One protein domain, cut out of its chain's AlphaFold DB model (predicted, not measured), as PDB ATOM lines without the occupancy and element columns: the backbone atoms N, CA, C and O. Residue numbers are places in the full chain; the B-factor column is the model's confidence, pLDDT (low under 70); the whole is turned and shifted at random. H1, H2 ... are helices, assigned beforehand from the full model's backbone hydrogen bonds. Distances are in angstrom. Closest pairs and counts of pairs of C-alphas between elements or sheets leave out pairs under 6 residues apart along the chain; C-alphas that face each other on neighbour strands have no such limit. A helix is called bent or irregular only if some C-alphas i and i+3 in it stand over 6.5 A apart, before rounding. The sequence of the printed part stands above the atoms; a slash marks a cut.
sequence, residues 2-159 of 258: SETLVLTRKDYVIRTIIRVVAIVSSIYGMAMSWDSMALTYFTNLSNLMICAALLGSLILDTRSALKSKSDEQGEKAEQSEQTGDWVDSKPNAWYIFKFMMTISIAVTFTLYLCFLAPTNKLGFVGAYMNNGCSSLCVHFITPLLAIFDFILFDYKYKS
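Overview. This is residues 2 to 159 of the 258 residues of an uncharacterized protein of Gardnerella vaginalis JCP8151A (UniProt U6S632). Four helices make an elongated up-and-down bundle, each running against the one before it; H1 and H3 are on opposite sides, and H2 and H4 each touch both. The long H2 runs on past the others, and residues 73 to 81, of which 73 to 75 belong to H2, stick out at that end, while H4 has a kink near residue 133. The printed part has 158 residues with four named helices in the order H1, H2, H3, H4 and no named strand, class all helix. It is a rod spanning 66 by 31 by 26 A, only just loose and close to compact, with a radius of gyration of the C-alphas of 18.5 A.

Along the chain. Find C-alpha 9 at (-19.040, -37.043, 25.895); from there H1, residues 9 to 32, runs 34.4 A. H2, residues 42 to 75, runs 49.3 A. H3, residues 92 to 116, runs 34.7 A. H4, residues 123 to 153, runs 34.8 A to C-alpha 153 at (-27.178, -45.623, 31.650). It has a kink of 109 degrees near residue 133 and is irregular, with C-alphas 128 and 131 8.5 A apart.

Arrangement. Look first at Ile 23 and Cys 51, the closest C-alphas of the hairpin H1 and H2, 5.4 A apart; the tilt is shallow, 31 degrees. H2 with residues 43 to 54 alone touches H3, closest at the C-alphas of Ile 50 and Met 101, 5.1 A. H3 and H4 touch at Phe 109 and His 139, their closest C-alphas, 5.5 A. H4 touches H1, closest at the C-alphas of Gly 29 and Ser 134, 3.9 A. H1 and H3 are apart. Every O i to N i+4 pair is within hydrogen-bond range in H1, H2 and H3, and 17 of 27 in H4.

Size, cuts and confidence. The C-alphas of Glu 78 and Lys 121 are the two farthest apart, 66.6 A. The printed part has no cut. The link from H2 to H3 is long, and in it residues 86 to 87 pair antiparallel with residues 6 to 7. Residues 2 to 5 and 72 to 84 have pLDDT under 70.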
ATOM      1  N   SER A   2     -18.804 -58.864  20.175       42.81
ATOM      2  CA  SER A   2     -19.254 -57.925  21.207       42.81
ATOM      3  C   SER A   2     -19.097 -56.532  20.615       42.81
ATOM      4  O   SER A   2     -17.973 -56.047  20.561       42.81
ATOM      5  N   GLU A   3     -20.176 -55.926  20.129       54.78
ATOM      6  CA  GLU A   3     -20.146 -54.521  19.720       54.78
ATOM      7  C   GLU A   3     -19.772 -53.673  20.936       54.78
ATOM      8  O   GLU A   3     -20.482 -53.608  21.947       54.78
ATOM      9  N   THR A   4     -18.575 -53.100  20.886       63.12
ATOM     10  CA  THR A   4     -18.089 -52.181  21.904       63.12
ATOM     11  C   THR A   4     -18.869 -50.890  21.738       63.12
ATOM     12  O   THR A   4     -18.498 -50.050  20.931       63.12
ATOM     13  N   LEU A   5     -19.977 -50.736  22.468       68.88
ATOM     14  CA  LEU A   5     -20.748 -49.497  22.385       68.88
ATOM     15  C   LEU A   5     -19.893 -48.331  22.894       68.88
ATOM     16  O   LEU A   5     -19.512 -48.293  24.077       68.88
ATOM     17  N   VAL A   6     -19.624 -47.416  21.973       74.38
ATOM     18  CA  VAL A   6     -18.922 -46.158  22.178       74.38
ATOM     19  C   VAL A   6     -19.919 -45.131  22.708       74.38
ATOM     20  O   VAL A   6     -21.022 -44.996  22.184       74.38
ATOM     21  N   LEU A   7     -19.570 -44.469  23.808       80.56
ATOM     22  CA  LEU A   7     -20.439 -43.508  24.477       80.56
ATOM     23  C   LEU A   7     -19.970 -42.090  24.215       80.56
ATOM     24  O   LEU A   7     -18.776 -41.799  24.282       80.56
ATOM     25  N   THR A   8     -20.934 -41.193  24.033       83.06
ATOM     26  CA  THR A   8     -20.634 -39.792  23.765       83.06
ATOM     27  C   THR A   8     -20.130 -39.076  25.020       83.06
ATOM     28  O   THR A   8     -20.475 -39.410  26.165       83.06
ATOM     29  N   ARG A   9     -19.395 -37.980  24.817       82.62
ATOM     30  CA  ARG A   9     -19.040 -37.043  25.895       82.62
ATOM     31  C   ARG A   9     -20.268 -36.495  26.633       82.62
ATOM     32  O   ARG A   9     -20.198 -36.244  27.834       82.62
ATOM     33  N   LYS A  10     -21.396 -36.305  25.935       86.81
ATOM     34  CA  LYS A  10     -22.652 -35.842  26.548       86.81
ATOM     35  C   LYS A  10     -23.179 -36.871  27.549       86.81
ATOM     36  O   LYS A  10     -23.514 -36.490  28.669       86.81
ATOM     37  N   ASP A  11     -23.164 -38.158  27.195       85.88
ATOM     38  CA  ASP A  11     -23.558 -39.237  28.109       85.88
ATOM     39  C   ASP A  11     -22.677 -39.269  29.356       85.88
ATOM     40  O   ASP A  11     -23.194 -39.394  30.466       85.88
ATOM     41  N   TYR A  12     -21.360 -39.106  29.195       88.62
ATOM     42  CA  TYR A  12     -20.430 -39.029  30.326       88.62
ATOM     43  C   TYR A  12     -20.780 -37.889  31.288       88.62
ATOM     44  O   TYR A  12     -20.852 -38.094  32.503       88.62
ATOM     45  N   VAL A  13     -21.017 -36.687  30.753       91.25
ATOM     46  CA  VAL A  13     -21.319 -35.492  31.554       91.25
ATOM     47  C   VAL A  13     -22.641 -35.659  32.303       91.25
ATOM     48  O   VAL A  13     -22.679 -35.433  33.512       91.25
ATOM     49  N   ILE A  14     -23.702 -36.111  31.629       92.81
ATOM     50  CA  ILE A  14     -25.018 -36.292  32.260       92.81
ATOM     51  C   ILE A  14     -24.950 -37.370  33.354       92.81
ATOM     52  O   ILE A  14     -25.409 -37.129  34.475       92.81
ATOM     53  N   ARG A  15     -24.319 -38.522  33.069       93.38
ATOM     54  CA  ARG A  15     -24.070 -39.590  34.059       93.38
ATOM     55  C   ARG A  15     -23.337 -39.057  35.284       93.38
ATOM     56  O   ARG A  15     -23.726 -39.336  36.416       93.38
ATOM     57  N   THR A  16     -22.284 -38.276  35.055       95.50
ATOM     58  CA  THR A  16     -21.458 -37.699  36.120       95.50
ATOM     59  C   THR A  16     -22.270 -36.754  36.997       95.50
ATOM     60  O   THR A  16     -22.244 -36.903  38.215       95.50
ATOM     61  N   ILE A  17     -23.040 -35.837  36.403       97.19
ATOM     62  CA  ILE A  17     -23.872 -34.883  37.150       97.19
ATOM     63  C   ILE A  17     -24.882 -35.621  38.032       97.19
ATOM     64  O   ILE A  17     -24.941 -35.364  39.234       97.19
ATOM     65  N   ILE A  18     -25.634 -36.572  37.466       97.56
ATOM     66  CA  ILE A  18     -26.646 -37.339  38.212       97.56
ATOM     67  C   ILE A  18     -26.013 -38.052  39.408       97.56
ATOM     68  O   ILE A  18     -26.525 -37.961  40.525       97.56
ATOM     69  N   ARG A  19     -24.872 -38.719  39.202       97.75
ATOM     70  CA  ARG A  19     -24.180 -39.443  40.275       97.75
ATOM     71  C   ARG A  19     -23.616 -38.515  41.333       97.75
ATOM     72  O   ARG A  19     -23.788 -38.801  42.510       97.75
ATOM     73  N   VAL A  20     -22.974 -37.416  40.942       98.25
ATOM     74  CA  VAL A  20     -22.413 -36.446  41.893       98.25
ATOM     75  C   VAL A  20     -23.518 -35.864  42.766       98.25
ATOM     76  O   VAL A  20     -23.381 -35.877  43.987       98.25
ATOM     77  N   VAL A  21     -24.639 -35.436  42.179       98.38
ATOM     78  CA  VAL A  21     -25.774 -34.911  42.954       98.38
ATOM     79  C   VAL A  21     -26.338 -35.986  43.888       98.38
ATOM     80  O   VAL A  21     -26.570 -35.705  45.064       98.38
ATOM     81  N   ALA A  22     -26.506 -37.225  43.417       98.25
ATOM     82  CA  ALA A  22     -27.006 -38.325  44.243       98.25
ATOM     83  C   ALA A  22     -26.074 -38.669  45.418       98.25
ATOM     84  O   ALA A  22     -26.557 -38.878  46.532       98.25
ATOM     85  N   ILE A  23     -24.757 -38.701  45.178       98.38
ATOM     86  CA  ILE A  23     -23.716 -38.981  46.178       98.38
ATOM     87  C   ILE A  23     -23.682 -37.869  47.225       98.38
ATOM     88  O   ILE A  23     -23.782 -38.152  48.416       98.38
ATOM     89  N   VAL A  24     -23.598 -36.606  46.792       98.12
ATOM     90  CA  VAL A  24     -23.578 -35.449  47.700       98.12
ATOM     91  C   VAL A  24     -24.850 -35.408  48.542       98.12
ATOM     92  O   VAL A  24     -24.759 -35.257  49.757       98.12
ATOM     93  N   SER A  25     -26.019 -35.620  47.929       97.44
ATOM     94  CA  SER A  25     -27.296 -35.684  48.655       97.44
ATOM     95  C   SER A  25     -27.288 -36.803  49.696       97.44
ATOM     96  O   SER A  25     -27.662 -36.577  50.842       97.44
ATOM     97  N   SER A  26     -26.808 -37.993  49.331       96.31
ATOM     98  CA  SER A  26     -26.779 -39.144  50.236       96.31
ATOM     99  C   SER A  26     -25.877 -38.880  51.440       96.31
ATOM    100  O   SER A  26     -26.307 -39.054  52.578       96.31
ATOM    101  N   ILE A  27     -24.656 -38.393  51.198       96.31
ATOM    102  CA  ILE A  27     -23.685 -38.067  52.249       96.31
ATOM    103  C   ILE A  27     -24.232 -36.968  53.159       96.31
ATOM    104  O   ILE A  27     -24.205 -37.123  54.377       96.31
ATOM    105  N   TYR A  28     -24.755 -35.884  52.581       96.62
ATOM    106  CA  TYR A  28     -25.318 -34.776  53.347       96.62
ATOM    107  C   TYR A  28     -26.484 -35.230  54.226       96.62
ATOM    108  O   TYR A  28     -26.478 -34.993  55.434       96.62
ATOM    109  N   GLY A  29     -27.468 -35.914  53.638       94.75
ATOM    110  CA  GLY A  29     -28.647 -36.341  54.378       94.75
ATOM    111  C   GLY A  29     -28.293 -37.332  55.485       94.75
ATOM    112  O   GLY A  29     -28.737 -37.132  56.612       94.75
ATOM    113  N   MET A  30     -27.421 -38.313  55.211       93.38
ATOM    114  CA  MET A  30     -26.935 -39.245  56.236       93.38
ATOM    115  C   MET A  30     -26.157 -38.540  57.350       93.38
ATOM    116  O   MET A  30     -26.345 -38.893  58.508       93.38
ATOM    117  N   ALA A  31     -25.312 -37.553  57.031       93.62
ATOM    118  CA  ALA A  31     -24.561 -36.798  58.034       93.62
ATOM    119  C   ALA A  31     -25.486 -35.978  58.949       93.62
ATOM    120  O   ALA A  31     -25.282 -35.936  60.159       93.62
ATOM    121  N   MET A  32     -26.534 -35.372  58.384       92.81
ATOM    122  CA  MET A  32     -27.514 -34.570  59.128       92.81
ATOM    123  C   MET A  32     -28.462 -35.396  60.006       92.81
ATOM    124  O   MET A  32     -29.004 -34.878  60.982       92.81
ATOM    125  N   SER A  33     -28.700 -36.662  59.662       86.94
ATOM    126  CA  SER A  33     -29.537 -37.582  60.444       86.94
ATOM    127  C   SER A  33     -28.723 -38.671  61.141       86.94
ATOM    128  O   SER A  33     -29.274 -39.725  61.468       86.94
ATOM    129  N   TRP A  34     -27.412 -38.471  61.303       88.38
ATOM    130  CA  TRP A  34     -26.551 -39.504  61.859       88.38
ATOM    131  C   TRP A  34     -26.839 -39.704  63.344       88.38
ATOM    132  O   TRP A  34     -26.820 -38.766  64.135       88.38
ATOM    133  N   ASP A  35     -27.050 -40.958  63.715       87.25
ATOM    134  CA  ASP A  35     -27.179 -41.408  65.093       87.25
ATOM    135  C   ASP A  35     -26.367 -42.699  65.275       87.25
ATOM    136  O   ASP A  35     -26.063 -43.411  64.314       87.25
ATOM    137  N   SER A  36     -26.024 -43.019  66.519       85.69
ATOM    138  CA  SER A  36     -25.334 -44.246  66.921       85.69
ATOM    139  C   SER A  36     -25.988 -45.520  66.370       85.69
ATOM    140  O   SER A  36     -25.285 -46.459  65.992       85.69
ATOM    141  N   MET A  37     -27.320 -45.545  66.252       88.81
ATOM    142  CA  MET A  37     -28.072 -46.681  65.711       88.81
ATOM    143  C   MET A  37     -28.294 -46.601  64.197       88.81
ATOM    144  O   MET A  37     -28.945 -47.483  63.634       88.81
ATOM    145  N   ALA A  38     -27.759 -45.595  63.497       88.50
ATOM    146  CA  ALA A  38     -28.055 -45.365  62.083       88.50
ATOM    147  C   ALA A  38     -27.774 -46.598  61.209       88.50
ATOM    148  O   ALA A  38     -28.615 -46.965  60.390       88.50
ATOM    149  N   LEU A  39     -26.657 -47.296  61.439       92.94
ATOM    150  CA  LEU A  39     -26.254 -48.489  60.679       92.94
ATOM    151  C   LEU A  39     -27.078 -49.749  60.986       92.94
ATOM    152  O   LEU A  39     -26.831 -50.812  60.415       92.94
ATOM    153  N   THR A  40     -28.057 -49.662  61.880       94.50
ATOM    154  CA  THR A  40     -28.968 -50.773  62.184       94.50
ATOM    155  C   THR A  40     -30.244 -50.739  61.338       94.50
ATOM    156  O   THR A  40     -30.948 -51.744  61.239       94.50
ATOM    157  N   TYR A  41     -30.531 -49.619  60.666       94.00
ATOM    158  CA  TYR A  41     -31.721 -49.446  59.831       94.00
ATOM    159  C   TYR A  41     -31.418 -49.706  58.352       94.00
ATOM    160  O   TYR A  41     -30.478 -49.150  57.782       94.00
ATOM    161  N   PHE A  42     -32.266 -50.506  57.700       95.38
ATOM    162  CA  PHE A  42     -32.119 -50.850  56.284       95.38
ATOM    163  C   PHE A  42     -32.138 -49.624  55.372       95.38
ATOM    164  O   PHE A  42     -31.401 -49.580  54.397       95.38
ATOM    165  N   THR A  43     -32.938 -48.610  55.700       92.44
ATOM    166  CA  THR A  43     -33.030 -47.354  54.938       92.44
ATOM    167  C   THR A  43     -31.716 -46.573  54.904       92.44
ATOM    168  O   THR A  43     -31.401 -45.935  53.901       92.44
ATOM    169  N   ASN A  44     -30.931 -46.630  55.982       93.69
ATOM    170  CA  ASN A  44     -29.621 -45.983  56.043       93.69
ATOM    171  C   ASN A  44     -28.566 -46.837  55.340       93.69
ATOM    172  O   ASN A  44     -27.753 -46.314  54.582       93.69
ATOM    173  N   LEU A  45     -28.622 -48.159  55.524       96.00
ATOM    174  CA  LEU A  45     -27.745 -49.088  54.814       96.00
ATOM    175  C   LEU A  45     -27.960 -49.029  53.296       96.00
ATOM    176  O   LEU A  45     -26.986 -49.003  52.551       96.00
ATOM    177  N   SER A  46     -29.203 -48.949  52.815       96.81
ATOM    178  CA  SER A  46     -29.491 -48.831  51.381       96.81
ATOM    179  C   SER A  46     -28.950 -47.521  50.800       96.81
ATOM    180  O   SER A  46     -28.392 -47.543  49.704       96.81
ATOM    181  N   ASN A  47     -29.024 -46.413  51.550       96.62
ATOM    182  CA  ASN A  47     -28.407 -45.133  51.190       96.62
ATOM    183  C   ASN A  47     -26.876 -45.213  51.125       96.62
ATOM    184  O   ASN A  47     -26.273 -44.840  50.117       96.62
ATOM    185  N   LEU A  48     -26.244 -45.765  52.160       96.56
ATOM    186  CA  LEU A  48     -24.794 -45.943  52.202       96.56
ATOM    187  C   LEU A  48     -24.303 -46.802  51.029       96.56
ATOM    188  O   LEU A  48     -23.342 -46.453  50.339       96.56
ATOM    189  N   MET A  49     -24.982 -47.917  50.776       97.88
ATOM    190  CA  MET A  49     -24.545 -48.871  49.769       97.88
ATOM    191  C   MET A  49     -24.820 -48.400  48.338       97.88
ATOM    192  O   MET A  49     -23.985 -48.640  47.461       97.88
ATOM    193  N   ILE A  50     -25.922 -47.680  48.078       98.25
ATOM    194  CA  ILE A  50     -26.090 -47.040  46.766       98.25
ATOM    195  C   ILE A  50     -25.038 -45.951  46.559       98.25
ATOM    196  O   ILE A  50     -24.503 -45.839  45.460       98.25
ATOM    197  N   CYS A  51     -24.671 -45.197  47.602       97.69
ATOM    198  CA  CYS A  51     -23.621 -44.189  47.510       97.69
ATOM    199  C   CYS A  51     -22.289 -44.835  47.095       97.69
ATOM    200  O   CYS A  51     -21.636 -44.355  46.168       97.69
ATOM    201  N   ALA A  52     -21.933 -45.978  47.693       98.19
ATOM    202  CA  ALA A  52     -20.763 -46.759  47.290       98.19
ATOM    203  C   ALA A  52     -20.851 -47.250  45.829       98.19
ATOM    204  O   ALA A  52     -19.879 -47.138  45.076       98.19
ATOM    205  N   ALA A  53     -22.015 -47.743  45.396       98.31
ATOM    206  CA  ALA A  53     -22.227 -48.203  44.023       98.31
ATOM    207  C   ALA A  53     -22.131 -47.065  42.988       98.31
ATOM    208  O   ALA A  53     -21.531 -47.239  41.921       98.31
ATOM    209  N   LEU A  54     -22.684 -45.887  43.286       98.31
ATOM    210  CA  LEU A  54     -22.601 -44.716  42.411       98.31
ATOM    211  C   LEU A  54     -21.178 -44.153  42.370       98.31
ATOM    212  O   LEU A  54     -20.680 -43.861  41.282       98.31
ATOM    213  N   LEU A  55     -20.500 -44.072  43.518       98.00
ATOM    214  CA  LEU A  55     -19.118 -43.601  43.603       98.00
ATOM    215  C   LEU A  55     -18.164 -44.520  42.835       98.00
ATOM    216  O   LEU A  55     -17.377 -44.044  42.018       98.00
ATOM    217  N   GLY A  56     -18.260 -45.836  43.025       97.44
ATOM    218  CA  GLY A  56     -17.427 -46.769  42.269       97.44
ATOM    219  C   GLY A  56     -17.734 -46.737  40.768       97.44
ATOM    220  O   GLY A  56     -16.810 -46.759  39.960       97.44
ATOM    221  N   SER A  57     -19.003 -46.562  40.374       96.38
ATOM    222  CA  SER A  57     -19.361 -46.368  38.958       96.38
ATOM    223  C   SER A  57     -18.749 -45.093  38.382       96.38
ATOM    224  O   SER A  57     -18.259 -45.102  37.257       96.38
ATOM    225  N   LEU A  58     -18.751 -44.000  39.149       96.25
ATOM    226  CA  LEU A  58     -18.131 -42.738  38.755       96.25
ATOM    227  C   LEU A  58     -16.611 -42.884  38.586       96.25
ATOM    228  O   LEU A  58     -16.063 -42.409  37.593       96.25
ATOM    229  N   ILE A  59     -15.937 -43.580  39.506       95.81
ATOM    230  CA  ILE A  59     -14.490 -43.840  39.422       95.81
ATOM    231  C   ILE A  59     -14.156 -44.674  38.180       95.81
ATOM    232  O   ILE A  59     -13.217 -44.342  37.455       95.81
ATOM    233  N   LEU A  60     -14.916 -45.740  37.911       94.31
ATOM    234  CA  LEU A  60     -14.699 -46.610  36.749       94.31
ATOM    235  C   LEU A  60     -14.936 -45.871  35.424       94.31
ATOM    236  O   LEU A  60     -14.136 -46.008  34.496       94.31
ATOM    237  N   ASP A  61     -15.976 -45.039  35.352       92.50
ATOM    238  CA  ASP A  61     -16.263 -44.231  34.163       92.50
ATOM    239  C   ASP A  61     -15.177 -43.175  33.943       92.50
ATOM    240  O   ASP A  61     -14.665 -43.047  32.833       92.50
ATOM    241  N   THR A  62     -14.748 -42.487  35.006       91.81
ATOM    242  CA  THR A  62     -13.670 -41.487  34.934       91.81
ATOM    243  C   THR A  62     -12.365 -42.120  34.462       91.81
ATOM    244  O   THR A  62     -11.710 -41.593  33.567       91.81
ATOM    245  N   ARG A  63     -11.991 -43.283  35.011       91.31
ATOM    246  CA  ARG A  63     -10.796 -44.025  34.574       91.31
ATOM    247  C   ARG A  63     -10.871 -44.415  33.101       91.31
ATOM    248  O   ARG A  63      -9.879 -44.286  32.391       91.31
ATOM    249  N   SER A  64     -12.038 -44.866  32.649       89.31
ATOM    250  CA  SER A  64     -12.244 -45.268  31.256       89.31
ATOM    251  C   SER A  64     -12.155 -44.073  30.306       89.31
ATOM    252  O   SER A  64     -11.448 -44.144  29.308       89.31
ATOM    253  N   ALA A  65     -12.790 -42.953  30.657       87.19
ATOM    254  CA  ALA A  65     -12.743 -41.721  29.873       87.19
ATOM    255  C   ALA A  65     -11.329 -41.112  29.811       87.19
ATOM    256  O   ALA A  65     -10.913 -40.613  28.767       87.19
ATOM    257  N   LEU A  66     -10.566 -41.171  30.911       87.00
ATOM    258  CA  LEU A  66      -9.171 -40.721  30.932       87.00
ATOM    259  C   LEU A  66      -8.275 -41.587  30.041       87.00
ATOM    260  O   LEU A  66      -7.431 -41.037  29.340       87.00
ATOM    261  N   LYS A  67      -8.481 -42.910  30.043       86.19
ATOM    262  CA  LYS A  67      -7.743 -43.833  29.174       86.19
ATOM    263  C   LYS A  67      -8.040 -43.579  27.691       86.19
ATOM    264  O   LYS A  67      -7.113 -43.462  26.902       86.19
ATOM    265  N   SER A  68      -9.308 -43.400  27.320       80.12
ATOM    266  CA  SER A  68      -9.672 -43.044  25.939       80.12
ATOM    267  C   SER A  68      -8.997 -41.742  25.488       80.12
ATOM    268  O   SER A  68      -8.471 -41.664  24.385       80.12
ATOM    269  N   LYS A  69      -8.899 -40.749  26.382       77.06
ATOM    270  CA  LYS A  69      -8.211 -39.486  26.089       77.06
ATOM    271  C   LYS A  69      -6.693 -39.639  25.915       77.06
ATOM    272  O   LYS A  69      -6.119 -38.910  25.108       77.06
ATOM    273  N   SER A  70      -6.035 -40.523  26.675       73.19
ATOM    274  CA  SER A  70      -4.598 -40.786  26.495       73.19
ATOM    275  C   SER A  70      -4.314 -41.508  25.183       73.19
ATOM    276  O   SER A  70      -3.348 -41.162  24.510       73.19
ATOM    277  N   ASP A  71      -5.177 -42.455  24.807       70.81
ATOM    278  CA  ASP A  71      -5.052 -43.211  23.558       70.81
ATOM    279  C   ASP A  71      -5.243 -42.268  22.348       70.81
ATOM    280  O   ASP A  71      -4.391 -42.216  21.463       70.81
ATOM    281  N   GLU A  72      -6.254 -41.387  22.385       64.81
ATOM    282  CA  GLU A  72      -6.451 -40.335  21.371       64.81
ATOM    283  C   GLU A  72      -5.260 -39.367  21.246       64.81
ATOM    284  O   GLU A  72      -4.970 -38.876  20.159       64.81
ATOM    285  N   GLN A  73      -4.582 -39.026  22.349       60.62
ATOM    286  CA  GLN A  73      -3.408 -38.143  22.310       60.62
ATOM    287  C   GLN A  73      -2.171 -38.825  21.711       60.62
ATOM    288  O   GLN A  73      -1.302 -38.121  21.199       60.62
ATOM    289  N   GLY A  74      -2.100 -40.158  21.750       59.62
ATOM    290  CA  GLY A  74      -1.087 -40.936  21.035       59.62
ATOM    291  C   GLY A  74      -1.355 -41.038  19.530       59.62
ATOM    292  O   GLY A  74      -0.406 -41.075  18.753       59.62
ATOM    293  N   GLU A  75      -2.628 -41.033  19.116       54.56
ATOM    294  CA  GLU A  75      -3.043 -41.165  17.708       54.56
ATOM    295  C   GLU A  75      -3.209 -39.823  16.964       54.56
ATOM    296  O   GLU A  75      -3.059 -39.777  15.744       54.56
ATOM    297  N   LYS A  76      -3.431 -38.697  17.664       49.31
ATOM    298  CA  LYS A  76      -3.569 -37.338  17.081       49.31
ATOM    299  C   LYS A  76      -2.256 -36.724  16.549       49.31
ATOM    300  O   LYS A  76      -2.019 -35.525  16.705       49.31
ATOM    301  N   ALA A  77      -1.427 -37.524  15.878       51.66
ATOM    302  CA  ALA A  77      -0.500 -37.048  14.853       51.66
ATOM    303  C   ALA A  77      -1.199 -36.864  13.488       51.66
ATOM    304  O   ALA A  77      -0.694 -36.107  12.663       51.66
ATOM    305  N   GLU A  78      -2.375 -37.461  13.250       45.53
ATOM    306  CA  GLU A  78      -3.105 -37.298  11.986       45.53
ATOM    307  C   GLU A  78      -4.622 -37.129  12.201       45.53
ATOM    308  O   GLU A  78      -5.325 -38.035  12.622       45.53
ATOM    309  N   GLN A  79      -5.103 -35.935  11.838       41.22
ATOM    310  CA  GLN A  79      -6.495 -35.540  11.571       41.22
ATOM    311  C   GLN A  79      -7.462 -35.303  12.749       41.22
ATOM    312  O   GLN A  79      -7.636 -36.079  13.684       41.22
ATOM    313  N   SER A  80      -8.119 -34.144  12.662       42.59
ATOM    314  CA  SER A  80      -9.119 -33.638  13.592       42.59
ATOM    315  C   SER A  80     -10.530 -33.993  13.137       42.59
ATOM    316  O   SER A  80     -10.924 -33.593  12.048       42.59
ATOM    317  N   GLU A  81     -11.325 -34.569  14.030       43.09
ATOM    318  CA  GLU A  81     -12.658 -34.060  14.357       43.09
ATOM    319  C   GLU A  81     -13.114 -34.653  15.695       43.09
ATOM    320  O   GLU A  81     -12.691 -35.727  16.115       43.09
ATOM    321  N   GLN A  82     -13.892 -33.875  16.440       45.41
ATOM    322  CA  GLN A  82     -14.312 -34.170  17.804       45.41
ATOM    323  C   GLN A  82     -15.154 -35.448  17.894       45.41
ATOM    324  O   GLN A  82     -16.352 -35.416  17.634       45.41
ATOM    325  N   THR A  83     -14.592 -36.513  18.445       50.31
ATOM    326  CA  THR A  83     -15.369 -37.557  19.120       50.31
ATOM    327  C   THR A  83     -14.700 -37.811  20.462       50.31
ATOM    328  O   THR A  83     -13.702 -38.502  20.564       50.31
ATOM    329  N   GLY A  84     -15.189 -37.128  21.508       57.81
ATOM    330  CA  GLY A  84     -14.766 -37.354  22.897       57.81
ATOM    331  C   GLY A  84     -15.410 -38.625  23.431       57.81
ATOM    332  O   GLY A  84     -16.220 -38.577  24.363       57.81
ATOM    333  N   ASP A  85     -15.117 -39.711  22.744       75.94
ATOM    334  CA  ASP A  85     -15.817 -40.970  22.804       75.94
ATOM    335  C   ASP A  85     -15.105 -41.890  23.791       75.94
ATOM    336  O   ASP A  85     -13.879 -41.959  23.855       75.94
ATOM    337  N   TRP A  86     -15.873 -42.568  24.640       81.31
ATOM    338  CA  TRP A  86     -15.301 -43.415  25.681       81.31
ATOM    339  C   TRP A  86     -16.020 -44.748  25.769       81.31
ATOM    340  O   TRP A  86     -17.204 -44.891  25.453       81.31
ATOM    341  N   VAL A  87     -15.286 -45.752  26.238       83.56
ATOM    342  CA  VAL A  87     -15.815 -47.101  26.389       83.56
ATOM    343  C   VAL A  87     -16.135 -47.356  27.848       83.56
ATOM    344  O   VAL A  87     -15.256 -47.390  28.703       83.56
ATOM    345  N   ASP A  88     -17.407 -47.610  28.135       84.62
ATOM    346  CA  ASP A  88     -17.794 -48.147  29.435       84.62
ATOM    347  C   ASP A  88     -17.217 -49.560  29.622       84.62
ATOM    348  O   ASP A  88     -17.635 -50.496  28.931       84.62
ATOM    349  N   SER A  89     -16.244 -49.663  30.534       84.88
ATOM    350  CA  SER A  89     -15.444 -50.858  30.828       84.88
ATOM    351  C   SER A  89     -15.888 -51.610  32.089       84.88
ATOM    352  O   SER A  89     -15.202 -52.533  32.538       84.88
ATOM    353  N   LYS A  90     -17.026 -51.232  32.690       91.75
ATOM    354  CA  LYS A  90     -17.480 -51.840  33.946       91.75
ATOM    355  C   LYS A  90     -17.733 -53.347  33.770       91.75
ATOM    356  O   LYS A  90     -18.419 -53.751  32.827       91.75
ATOM    357  N   PRO A  91     -17.229 -54.202  34.681       93.50
ATOM    358  CA  PRO A  91     -17.491 -55.634  34.614       93.50
ATOM    359  C   PRO A  91     -18.961 -55.929  34.932       93.50
ATOM    360  O   PRO A  91     -19.602 -55.206  35.698       93.50
ATOM    361  N   ASN A  92     -19.486 -57.048  34.422       94.62
ATOM    362  CA  ASN A  92     -20.887 -57.421  34.658       94.62
ATOM    363  C   ASN A  92     -21.225 -57.526  36.155       94.62
ATOM    364  O   ASN A  92     -22.287 -57.082  36.576       94.62
ATOM    365  N   ALA A  93     -20.289 -58.032  36.967       95.69
ATOM    366  CA  ALA A  93     -20.434 -58.127  38.420       95.69
ATOM    367  C   ALA A  93     -20.706 -56.769  39.090       95.69
ATOM    368  O   ALA A  93     -21.478 -56.698  40.045       95.69
ATOM    369  N   TRP A  94     -20.133 -55.681  38.566       97.00
ATOM    370  CA  TRP A  94     -20.386 -54.343  39.090       97.00
ATOM    371  C   TRP A  94     -21.815 -53.880  38.800       97.00
ATOM    372  O   TRP A  94     -22.469 -53.314  39.674       97.00
ATOM    373  N   TYR A  95     -22.340 -54.174  37.606       96.44
ATOM    374  CA  TYR A  95     -23.746 -53.903  37.297       96.44
ATOM    375  C   TYR A  95     -24.700 -54.733  38.158       96.44
ATOM    376  O   TYR A  95     -25.732 -54.210  38.566       96.44
ATOM    377  N   ILE A  96     -24.356 -55.988  38.476       97.56
ATOM    378  CA  ILE A  96     -25.140 -56.814  39.410       97.56
ATOM    379  C   ILE A  96     -25.171 -56.150  40.787       97.56
ATOM    380  O   ILE A  96     -26.248 -55.939  41.339       97.56
ATOM    381  N   PHE A  97     -24.008 -55.766  41.319       98.12
ATOM    382  CA  PHE A  97     -23.920 -55.082  42.608       98.12
ATOM    383  C   PHE A  97     -24.744 -53.788  42.624       98.12
ATOM    384  O   PHE A  97     -25.582 -53.591  43.503       98.12
ATOM    385  N   LYS A  98     -24.568 -52.930  41.615       97.94
ATOM    386  CA  LYS A  98     -25.328 -51.684  41.494       97.94
ATOM    387  C   LYS A  98     -26.828 -51.937  41.361       97.94
ATOM    388  O   LYS A  98     -27.596 -51.284  42.054       97.94
ATOM    389  N   PHE A  99     -27.243 -52.924  40.564       98.12
ATOM    390  CA  PHE A  99     -28.639 -53.351  40.457       98.12
ATOM    391  C   PHE A  99     -29.226 -53.700  41.826       98.12
ATOM    392  O   PHE A  99     -30.276 -53.173  42.188       98.12
ATOM    393  N   MET A 100     -28.533 -54.518  42.624       98.31
ATOM    394  CA  MET A 100     -28.984 -54.882  43.972       98.31
ATOM    395  C   MET A 100     -29.224 -53.643  44.847       98.31
ATOM    396  O   MET A 100     -30.241 -53.551  45.541       98.31
ATOM    397  N   MET A 101     -28.304 -52.674  44.801       98.38
ATOM    398  CA  MET A 101     -28.410 -51.444  45.591       98.38
ATOM    399  C   MET A 101     -29.514 -50.521  45.070       98.38
ATOM    400  O   MET A 101     -30.262 -49.959  45.868       98.38
ATOM    401  N   THR A 102     -29.677 -50.416  43.749       98.31
ATOM    402  CA  THR A 102     -30.740 -49.620  43.125       98.31
ATOM    403  C   THR A 102     -32.122 -50.159  43.488       98.31
ATOM    404  O   THR A 102     -32.997 -49.375  43.849       98.31
ATOM    405  N   ILE A 103     -32.336 -51.479  43.453       98.12
ATOM    406  CA  ILE A 103     -33.627 -52.055  43.864       98.12
ATOM    407  C   ILE A 103     -33.871 -51.829  45.357       98.12
ATOM    408  O   ILE A 103     -34.972 -51.446  45.746       98.12
ATOM    409  N   SER A 104     -32.837 -51.995  46.186       98.12
ATOM    410  CA  SER A 104     -32.937 -51.741  47.627       98.12
ATOM    411  C   SER A 104     -33.370 -50.311  47.921       98.12
ATOM    412  O   SER A 104     -34.317 -50.108  48.685       98.12
ATOM    413  N   ILE A 105     -32.735 -49.321  47.282       97.69
ATOM    414  CA  ILE A 105     -33.113 -47.929  47.509       97.69
ATOM    415  C   ILE A 105     -34.483 -47.590  46.907       97.69
ATOM    416  O   ILE A 105     -35.241 -46.854  47.536       97.69
ATOM    417  N   ALA A 106     -34.848 -48.172  45.758       98.00
ATOM    418  CA  ALA A 106     -36.160 -47.984  45.143       98.00
ATOM    419  C   ALA A 106     -37.296 -48.492  46.043       98.00
ATOM    420  O   ALA A 106     -38.265 -47.770  46.266       98.00
ATOM    421  N   VAL A 107     -37.148 -49.684  46.633       95.88
ATOM    422  CA  VAL A 107     -38.123 -50.216  47.598       95.88
ATOM    423  C   VAL A 107     -38.236 -49.292  48.810       95.88
ATOM    424  O   VAL A 107     -39.346 -48.928  49.200       95.88
ATOM    425  N   THR A 108     -37.110 -48.874  49.399       95.31
ATOM    426  CA  THR A 108     -37.151 -47.979  50.568       95.31
ATOM    427  C   THR A 108     -37.760 -46.618  50.242       95.31
ATOM    428  O   THR A 108     -38.487 -46.071  51.066       95.31
ATOM    429  N   PHE A 109     -37.526 -46.104  49.034       96.50
ATOM    430  CA  PHE A 109     -38.155 -44.889  48.528       96.50
ATOM    431  C   PHE A 109     -39.668 -45.042  48.420       96.50
ATOM    432  O   PHE A 109     -40.393 -44.211  48.958       96.50
ATOM    433  N   THR A 110     -40.152 -46.120  47.797       94.88
ATOM    434  CA  THR A 110     -41.591 -46.381  47.681       94.88
ATOM    435  C   THR A 110     -42.240 -46.512  49.055       94.88
ATOM    436  O   THR A 110     -43.278 -45.904  49.300       94.88
ATOM    437  N   LEU A 111     -41.616 -47.244  49.982       92.00
ATOM    438  CA  LEU A 111     -42.142 -47.379  51.341       92.00
ATOM    439  C   LEU A 111     -42.192 -46.031  52.069       92.00
ATOM    440  O   LEU A 111     -43.188 -45.718  52.724       92.00
ATOM    441  N   TYR A 112     -41.146 -45.216  51.932       93.44
ATOM    442  CA  TYR A 112     -41.122 -43.906  52.564       93.44
ATOM    443  C   TYR A 112     -42.184 -42.975  51.969       93.44
ATOM    444  O   TYR A 112     -42.980 -42.401  52.707       93.44
ATOM    445  N   LEU A 113     -42.237 -42.875  50.641       94.56
ATOM    446  CA  LEU A 113     -43.152 -41.998  49.916       94.56
ATOM    447  C   LEU A 113     -44.623 -42.361  50.157       94.56
ATOM    448  O   LEU A 113     -45.447 -41.471  50.355       94.56
ATOM    449  N   CYS A 114     -44.957 -43.652  50.129       92.88
ATOM    450  CA  CYS A 114     -46.345 -44.110  50.185       92.88
ATOM    451  C   CYS A 114     -46.876 -44.287  51.612       92.88
ATOM    452  O   CYS A 114     -48.088 -44.231  51.801       92.88
ATOM    453  N   PHE A 115     -46.006 -44.501  52.605       88.31
ATOM    454  CA  PHE A 115     -46.441 -44.811  53.970       88.31
ATOM    455  C   PHE A 115     -45.850 -43.867  55.017       88.31
ATOM    456  O   PHE A 115     -46.608 -43.249  55.762       88.31
ATOM    457  N   LEU A 116     -44.523 -43.716  55.090       89.31
ATOM    458  CA  LEU A 116     -43.900 -42.962  56.191       89.31
ATOM    459  C   LEU A 116     -44.097 -41.444  56.060       89.31
ATOM    460  O   LEU A 116     -44.418 -40.791  57.050       89.31
ATOM    461  N   ALA A 117     -43.934 -40.867  54.868       91.81
ATOM    462  CA  ALA A 117     -44.111 -39.430  54.667       91.81
ATOM    463  C   ALA A 117     -45.566 -38.970  54.904       91.81
ATOM    464  O   ALA A 117     -45.752 -37.998  55.637       91.81
ATOM    465  N   PRO A 118     -46.609 -39.659  54.386       91.88
ATOM    466  CA  PRO A 118     -48.002 -39.303  54.667       91.88
ATOM    467  C   PRO A 118     -48.399 -39.412  56.143       91.88
ATOM    468  O   PRO A 118     -49.258 -38.664  56.600       91.88
ATOM    469  N   THR A 119     -47.783 -40.332  56.890       88.44
ATOM    470  CA  THR A 119     -48.088 -40.572  58.312       88.44
ATOM    471  C   THR A 119     -47.207 -39.763  59.269       88.44
ATOM    472  O   THR A 119     -47.329 -39.895  60.489       88.44
ATOM    473  N   ASN A 120     -46.319 -38.908  58.751       91.12
ATOM    474  CA  ASN A 120     -45.446 -38.086  59.577       91.12
ATOM    475  C   ASN A 120     -46.248 -37.016  60.339       91.12
ATOM    476  O   ASN A 120     -47.103 -36.339  59.771       91.12
ATOM    477  N   LYS A 121     -45.917 -36.800  61.620       91.31
ATOM    478  CA  LYS A 121     -46.574 -35.799  62.481       91.31
ATOM    479  C   LYS A 121     -46.471 -34.363  61.948       91.31
ATOM    480  O   LYS A 121     -47.335 -33.550  62.246       91.31
ATOM    481  N   LEU A 122     -45.433 -34.054  61.170       91.44
ATOM    482  CA  LEU A 122     -45.225 -32.743  60.542       91.44
ATOM    483  C   LEU A 122     -45.926 -32.615  59.174       91.44
ATOM    484  O   LEU A 122     -45.734 -31.626  58.467       91.44
ATOM    485  N   GLY A 123     -46.715 -33.619  58.784       92.19
ATOM    486  CA  GLY A 123     -47.323 -33.725  57.464       92.19
ATOM    487  C   GLY A 123     -46.319 -34.104  56.373       92.19
ATOM    488  O   GLY A 123     -45.112 -34.190  56.597       92.19
ATOM    489  N   PHE A 124     -46.829 -34.312  55.157       92.31
ATOM    490  CA  PHE A 124     -46.041 -34.816  54.028       92.31
ATOM    491  C   PHE A 124     -44.853 -33.913  53.665       92.31
ATOM    492  O   PHE A 124     -43.729 -34.386  53.528       92.31
ATOM    493  N   VAL A 125     -45.075 -32.598  53.544       94.19
ATOM    494  CA  VAL A 125     -43.998 -31.640  53.224       94.19
ATOM    495  C   VAL A 125     -43.001 -31.544  54.380       94.19
ATOM    496  O   VAL A 125     -41.789 -31.568  54.156       94.19
ATOM    497  N   GLY A 126     -43.494 -31.504  55.622       93.44
ATOM    498  CA  GLY A 126     -42.649 -31.475  56.815       93.44
ATOM    499  C   GLY A 126     -41.780 -32.725  56.963       93.44
ATOM    500  O   GLY A 126     -40.641 -32.613  57.413       93.44
ATOM    501  N   ALA A 127     -42.254 -33.891  56.508       93.50
ATOM    502  CA  ALA A 127     -41.485 -35.136  56.505       93.50
ATOM    503  C   ALA A 127     -40.174 -35.027  55.713       93.50
ATOM    504  O   ALA A 127     -39.193 -35.681  56.067       93.50
ATOM    505  N   TYR A 128     -40.152 -34.199  54.665       95.19
ATOM    506  CA  TYR A 128     -38.987 -34.010  53.804       95.19
ATOM    507  C   TYR A 128     -38.175 -32.762  54.148       95.19
ATOM    508  O   TYR A 128     -36.950 -32.818  54.077       95.19
ATOM    509  N   MET A 129     -38.835 -31.660  54.511       95.38
ATOM    510  CA  MET A 129     -38.186 -30.350  54.675       95.38
ATOM    511  C   MET A 129     -37.646 -30.094  56.089       95.38
ATOM    512  O   MET A 129     -36.885 -29.152  56.298       95.38
ATOM    513  N   ASN A 130     -38.014 -30.918  57.073       90.88
ATOM    514  CA  ASN A 130     -37.504 -30.773  58.434       90.88
ATOM    515  C   ASN A 130     -36.030 -31.221  58.567       90.88
ATOM    516  O   ASN A 130     -35.518 -31.970  57.735       90.88
ATOM    517  N   ASN A 131     -35.361 -30.777  59.638       87.69
ATOM    518  CA  ASN A 131     -33.969 -31.113  59.977       87.69
ATOM    519  C   ASN A 131     -32.985 -30.906  58.808       87.69
ATOM    520  O   ASN A 131     -32.291 -31.829  58.376       87.69
ATOM    521  N   GLY A 132     -32.986 -29.695  58.242       90.50
ATOM    522  CA  GLY A 132     -32.106 -29.338  57.126       90.50
ATOM    523  C   GLY A 132     -32.378 -30.136  55.849       90.50
ATOM    524  O   GLY A 132     -31.457 -30.407  55.093       90.50
ATOM    525  N   CYS A 133     -33.616 -30.567  55.611       94.56
ATOM    526  CA  CYS A 133     -33.982 -31.364  54.438       94.56
ATOM    527  C   CYS A 133     -33.230 -32.706  54.311       94.56
ATOM    528  O   CYS A 133     -33.139 -33.261  53.214       94.56
ATOM    529  N   SER A 134     -32.712 -33.263  55.413       94.25
ATOM    530  CA  SER A 134     -31.996 -34.549  55.393       94.25
ATOM    531  C   SER A 134     -32.834 -35.656  54.742       94.25
ATOM    532  O   SER A 134     -32.376 -36.333  53.820       94.25
ATOM    533  N   SER A 135     -34.101 -35.765  55.149       94.31
ATOM    534  CA  SER A 135     -35.056 -36.738  54.614       94.31
ATOM    535  C   SER A 135     -35.301 -36.558  53.113       94.31
ATOM    536  O   SER A 135     -35.308 -37.540  52.370       94.31
ATOM    537  N   LEU A 136     -35.425 -35.316  52.627       96.56
ATOM    538  CA  LEU A 136     -35.511 -35.035  51.190       96.56
ATOM    539  C   LEU A 136     -34.318 -35.625  50.433       96.56
ATOM    540  O   LEU A 136     -34.487 -36.227  49.372       96.56
ATOM    541  N   CYS A 137     -33.116 -35.496  50.982       97.25
ATOM    542  CA  CYS A 137     -31.920 -36.017  50.346       97.25
ATOM    543  C   CYS A 137     -31.905 -37.556  50.297       97.25
ATOM    544  O   CYS A 137     -31.783 -38.119  49.207       97.25
ATOM    545  N   VAL A 138     -32.084 -38.238  51.436       95.62
ATOM    546  CA  VAL A 138     -31.920 -39.709  51.532       95.62
ATOM    547  C   VAL A 138     -33.162 -40.522  51.158       95.62
ATOM    548  O   VAL A 138     -33.057 -41.710  50.843       95.62
ATOM    549  N   HIS A 139     -34.346 -39.912  51.174       95.88
ATOM    550  CA  HIS A 139     -35.615 -40.587  50.882       95.88
ATOM    551  C   HIS A 139     -36.313 -40.065  49.629       95.88
ATOM    552  O   HIS A 139     -37.405 -40.538  49.323       95.88
ATOM    553  N   PHE A 140     -35.715 -39.125  48.891       96.50
ATOM    554  CA  PHE A 140     -36.284 -38.641  47.630       96.50
ATOM    555  C   PHE A 140     -35.220 -38.416  46.551       96.50
ATOM    556  O   PHE A 140     -35.208 -39.138  45.553       96.50
ATOM    557  N   ILE A 141     -34.289 -37.477  46.759       98.00
ATOM    558  CA  ILE A 141     -33.308 -37.073  45.736       98.00
ATOM    559  C   ILE A 141     -32.369 -38.229  45.376       98.00
ATOM    560  O   ILE A 141     -32.301 -38.620  44.209       98.00
ATOM    561  N   THR A 142     -31.663 -38.804  46.354       98.12
ATOM    562  CA  THR A 142     -30.732 -39.916  46.106       98.12
ATOM    563  C   THR A 142     -31.432 -41.126  45.476       98.12
ATOM    564  O   THR A 142     -30.938 -41.597  44.448       98.12
ATOM    565  N   PRO A 143     -32.577 -41.620  45.997       98.25
ATOM    566  CA  PRO A 143     -33.295 -42.719  45.359       98.25
ATOM    567  C   PRO A 143     -33.694 -42.451  43.907       98.25
ATOM    568  O   PRO A 143     -33.420 -43.284  43.045       98.25
ATOM    569  N   LEU A 144     -34.307 -41.299  43.615       98.06
ATOM    570  CA  LEU A 144     -34.767 -40.986  42.259       98.06
ATOM    571  C   LEU A 144     -33.601 -40.901  41.278       98.06
ATOM    572  O   LEU A 144     -33.661 -41.487  40.197       98.06
ATOM    573  N   LEU A 145     -32.515 -40.232  41.665       98.50
ATOM    574  CA  LEU A 145     -31.329 -40.131  40.821       98.50
ATOM    575  C   LEU A 145     -30.635 -41.484  40.628       98.50
ATOM    576  O   LEU A 145     -30.159 -41.758  39.530       98.50
ATOM    577  N   ALA A 146     -30.621 -42.358  41.637       98.38
ATOM    578  CA  ALA A 146     -30.098 -43.718  41.499       98.38
ATOM    579  C   ALA A 146     -30.948 -44.585  40.552       98.38
ATOM    580  O   ALA A 146     -30.401 -45.359  39.762       98.38
ATOM    581  N   ILE A 147     -32.278 -44.445  40.610       98.00
ATOM    582  CA  ILE A 147     -33.212 -45.113  39.691       98.00
ATOM    583  C   ILE A 147     -32.984 -44.616  38.262       98.00
ATOM    584  O   ILE A 147     -32.829 -45.429  37.347       98.00
ATOM    585  N   PHE A 148     -32.909 -43.296  38.065       96.75
ATOM    586  CA  PHE A 148     -32.638 -42.713  36.754       96.75
ATOM    587  C   PHE A 148     -31.265 -43.119  36.224       96.75
ATOM    588  O   PHE A 148     -31.171 -43.523  35.070       96.75
ATOM    589  N   ASP A 149     -30.214 -43.093  37.043       96.75
ATOM    590  CA  ASP A 149     -28.883 -43.519  36.608       96.75
ATOM    591  C   ASP A 149     -28.888 -44.974  36.110       96.75
ATOM    592  O   ASP A 149     -28.345 -45.268  35.045       96.75
ATOM    593  N   PHE A 150     -29.571 -45.875  36.822       96.38
ATOM    594  CA  PHE A 150     -29.685 -47.272  36.409       96.38
ATOM    595  C   PHE A 150     -30.470 -47.438  35.099       96.38
ATOM    596  O   PHE A 150     -29.978 -48.042  34.145       96.38
ATOM    597  N   ILE A 151     -31.681 -46.878  35.031       93.69
ATOM    598  CA  ILE A 151     -32.571 -47.031  33.870       93.69
ATOM    599  C   ILE A 151     -31.967 -46.380  32.621       93.69
ATOM    600  O   ILE A 151     -32.097 -46.918  31.518       93.69
ATOM    601  N   LEU A 152     -31.314 -45.226  32.774       91.06
ATOM    602  CA  LEU A 152     -30.830 -44.454  31.639       91.06
ATOM    603  C   LEU A 152     -29.461 -44.926  31.129       91.06
ATOM    604  O   LEU A 152     -29.187 -44.792  29.935       91.06
ATOM    605  N   PHE A 153     -28.597 -45.469  31.992       91.69
ATOM    606  CA  PHE A 153     -27.178 -45.623  31.650       91.69
ATOM    607  C   PHE A 153     -26.593 -47.021  31.840       91.69
ATOM    608  O   PHE A 153     -25.533 -47.294  31.271       91.69
ATOM    609  N   ASP A 154     -27.272 -47.929  32.545       91.31
ATOM    610  CA  ASP A 154     -26.759 -49.282  32.797       91.31
ATOM    611  C   ASP A 154     -27.242 -50.323  31.779       91.31
ATOM    612  O   ASP A 154     -27.224 -51.527  32.034       91.31
ATOM    613  N   TYR A 155     -27.645 -49.909  30.579       85.75
ATOM    614  CA  TYR A 155     -28.139 -50.831  29.552       85.75
ATOM    615  C   TYR A 155     -27.082 -51.839  29.045       85.75
ATOM    616  O   TYR A 155     -27.458 -52.885  28.525       85.75
ATOM    617  N   LYS A 156     -25.778 -51.602  29.277       87.12
ATOM    618  CA  LYS A 156     -24.699 -52.590  29.042       87.12
ATOM    619  C   LYS A 156     -24.711 -53.774  30.015       87.12
ATOM    620  O   LYS A 156     -24.030 -54.769  29.768       87.12
ATOM    621  N   TYR A 157     -25.462 -53.689  31.112       90.44
ATOM    622  CA  TYR A 157     -25.624 -54.796  32.046       90.44
ATOM    623  C   TYR A 157     -26.210 -56.014  31.322       90.44
ATOM    624  O   TYR A 157     -27.373 -56.004  30.909       90.44
ATOM    625  N   LYS A 158     -25.424 -57.085  31.206       91.00
ATOM    626  CA  LYS A 158     -25.847 -58.354  30.614       91.00
ATOM    627  C   LYS A 158     -26.614 -59.149  31.664       91.00
ATOM    628  O   LYS A 158     -26.030 -59.916  32.431       91.00
ATOM    629  N   SER A 159     -27.920 -58.913  31.726       91.88
ATOM    630  CA  SER A 159     -28.821 -59.577  32.664       91.88
ATOM    631  C   SER A 159     -29.565 -60.745  32.012       91.88
ATOM    632  O   SER A 159     -29.855 -60.760  30.819       91.88
TER     633      SER A 159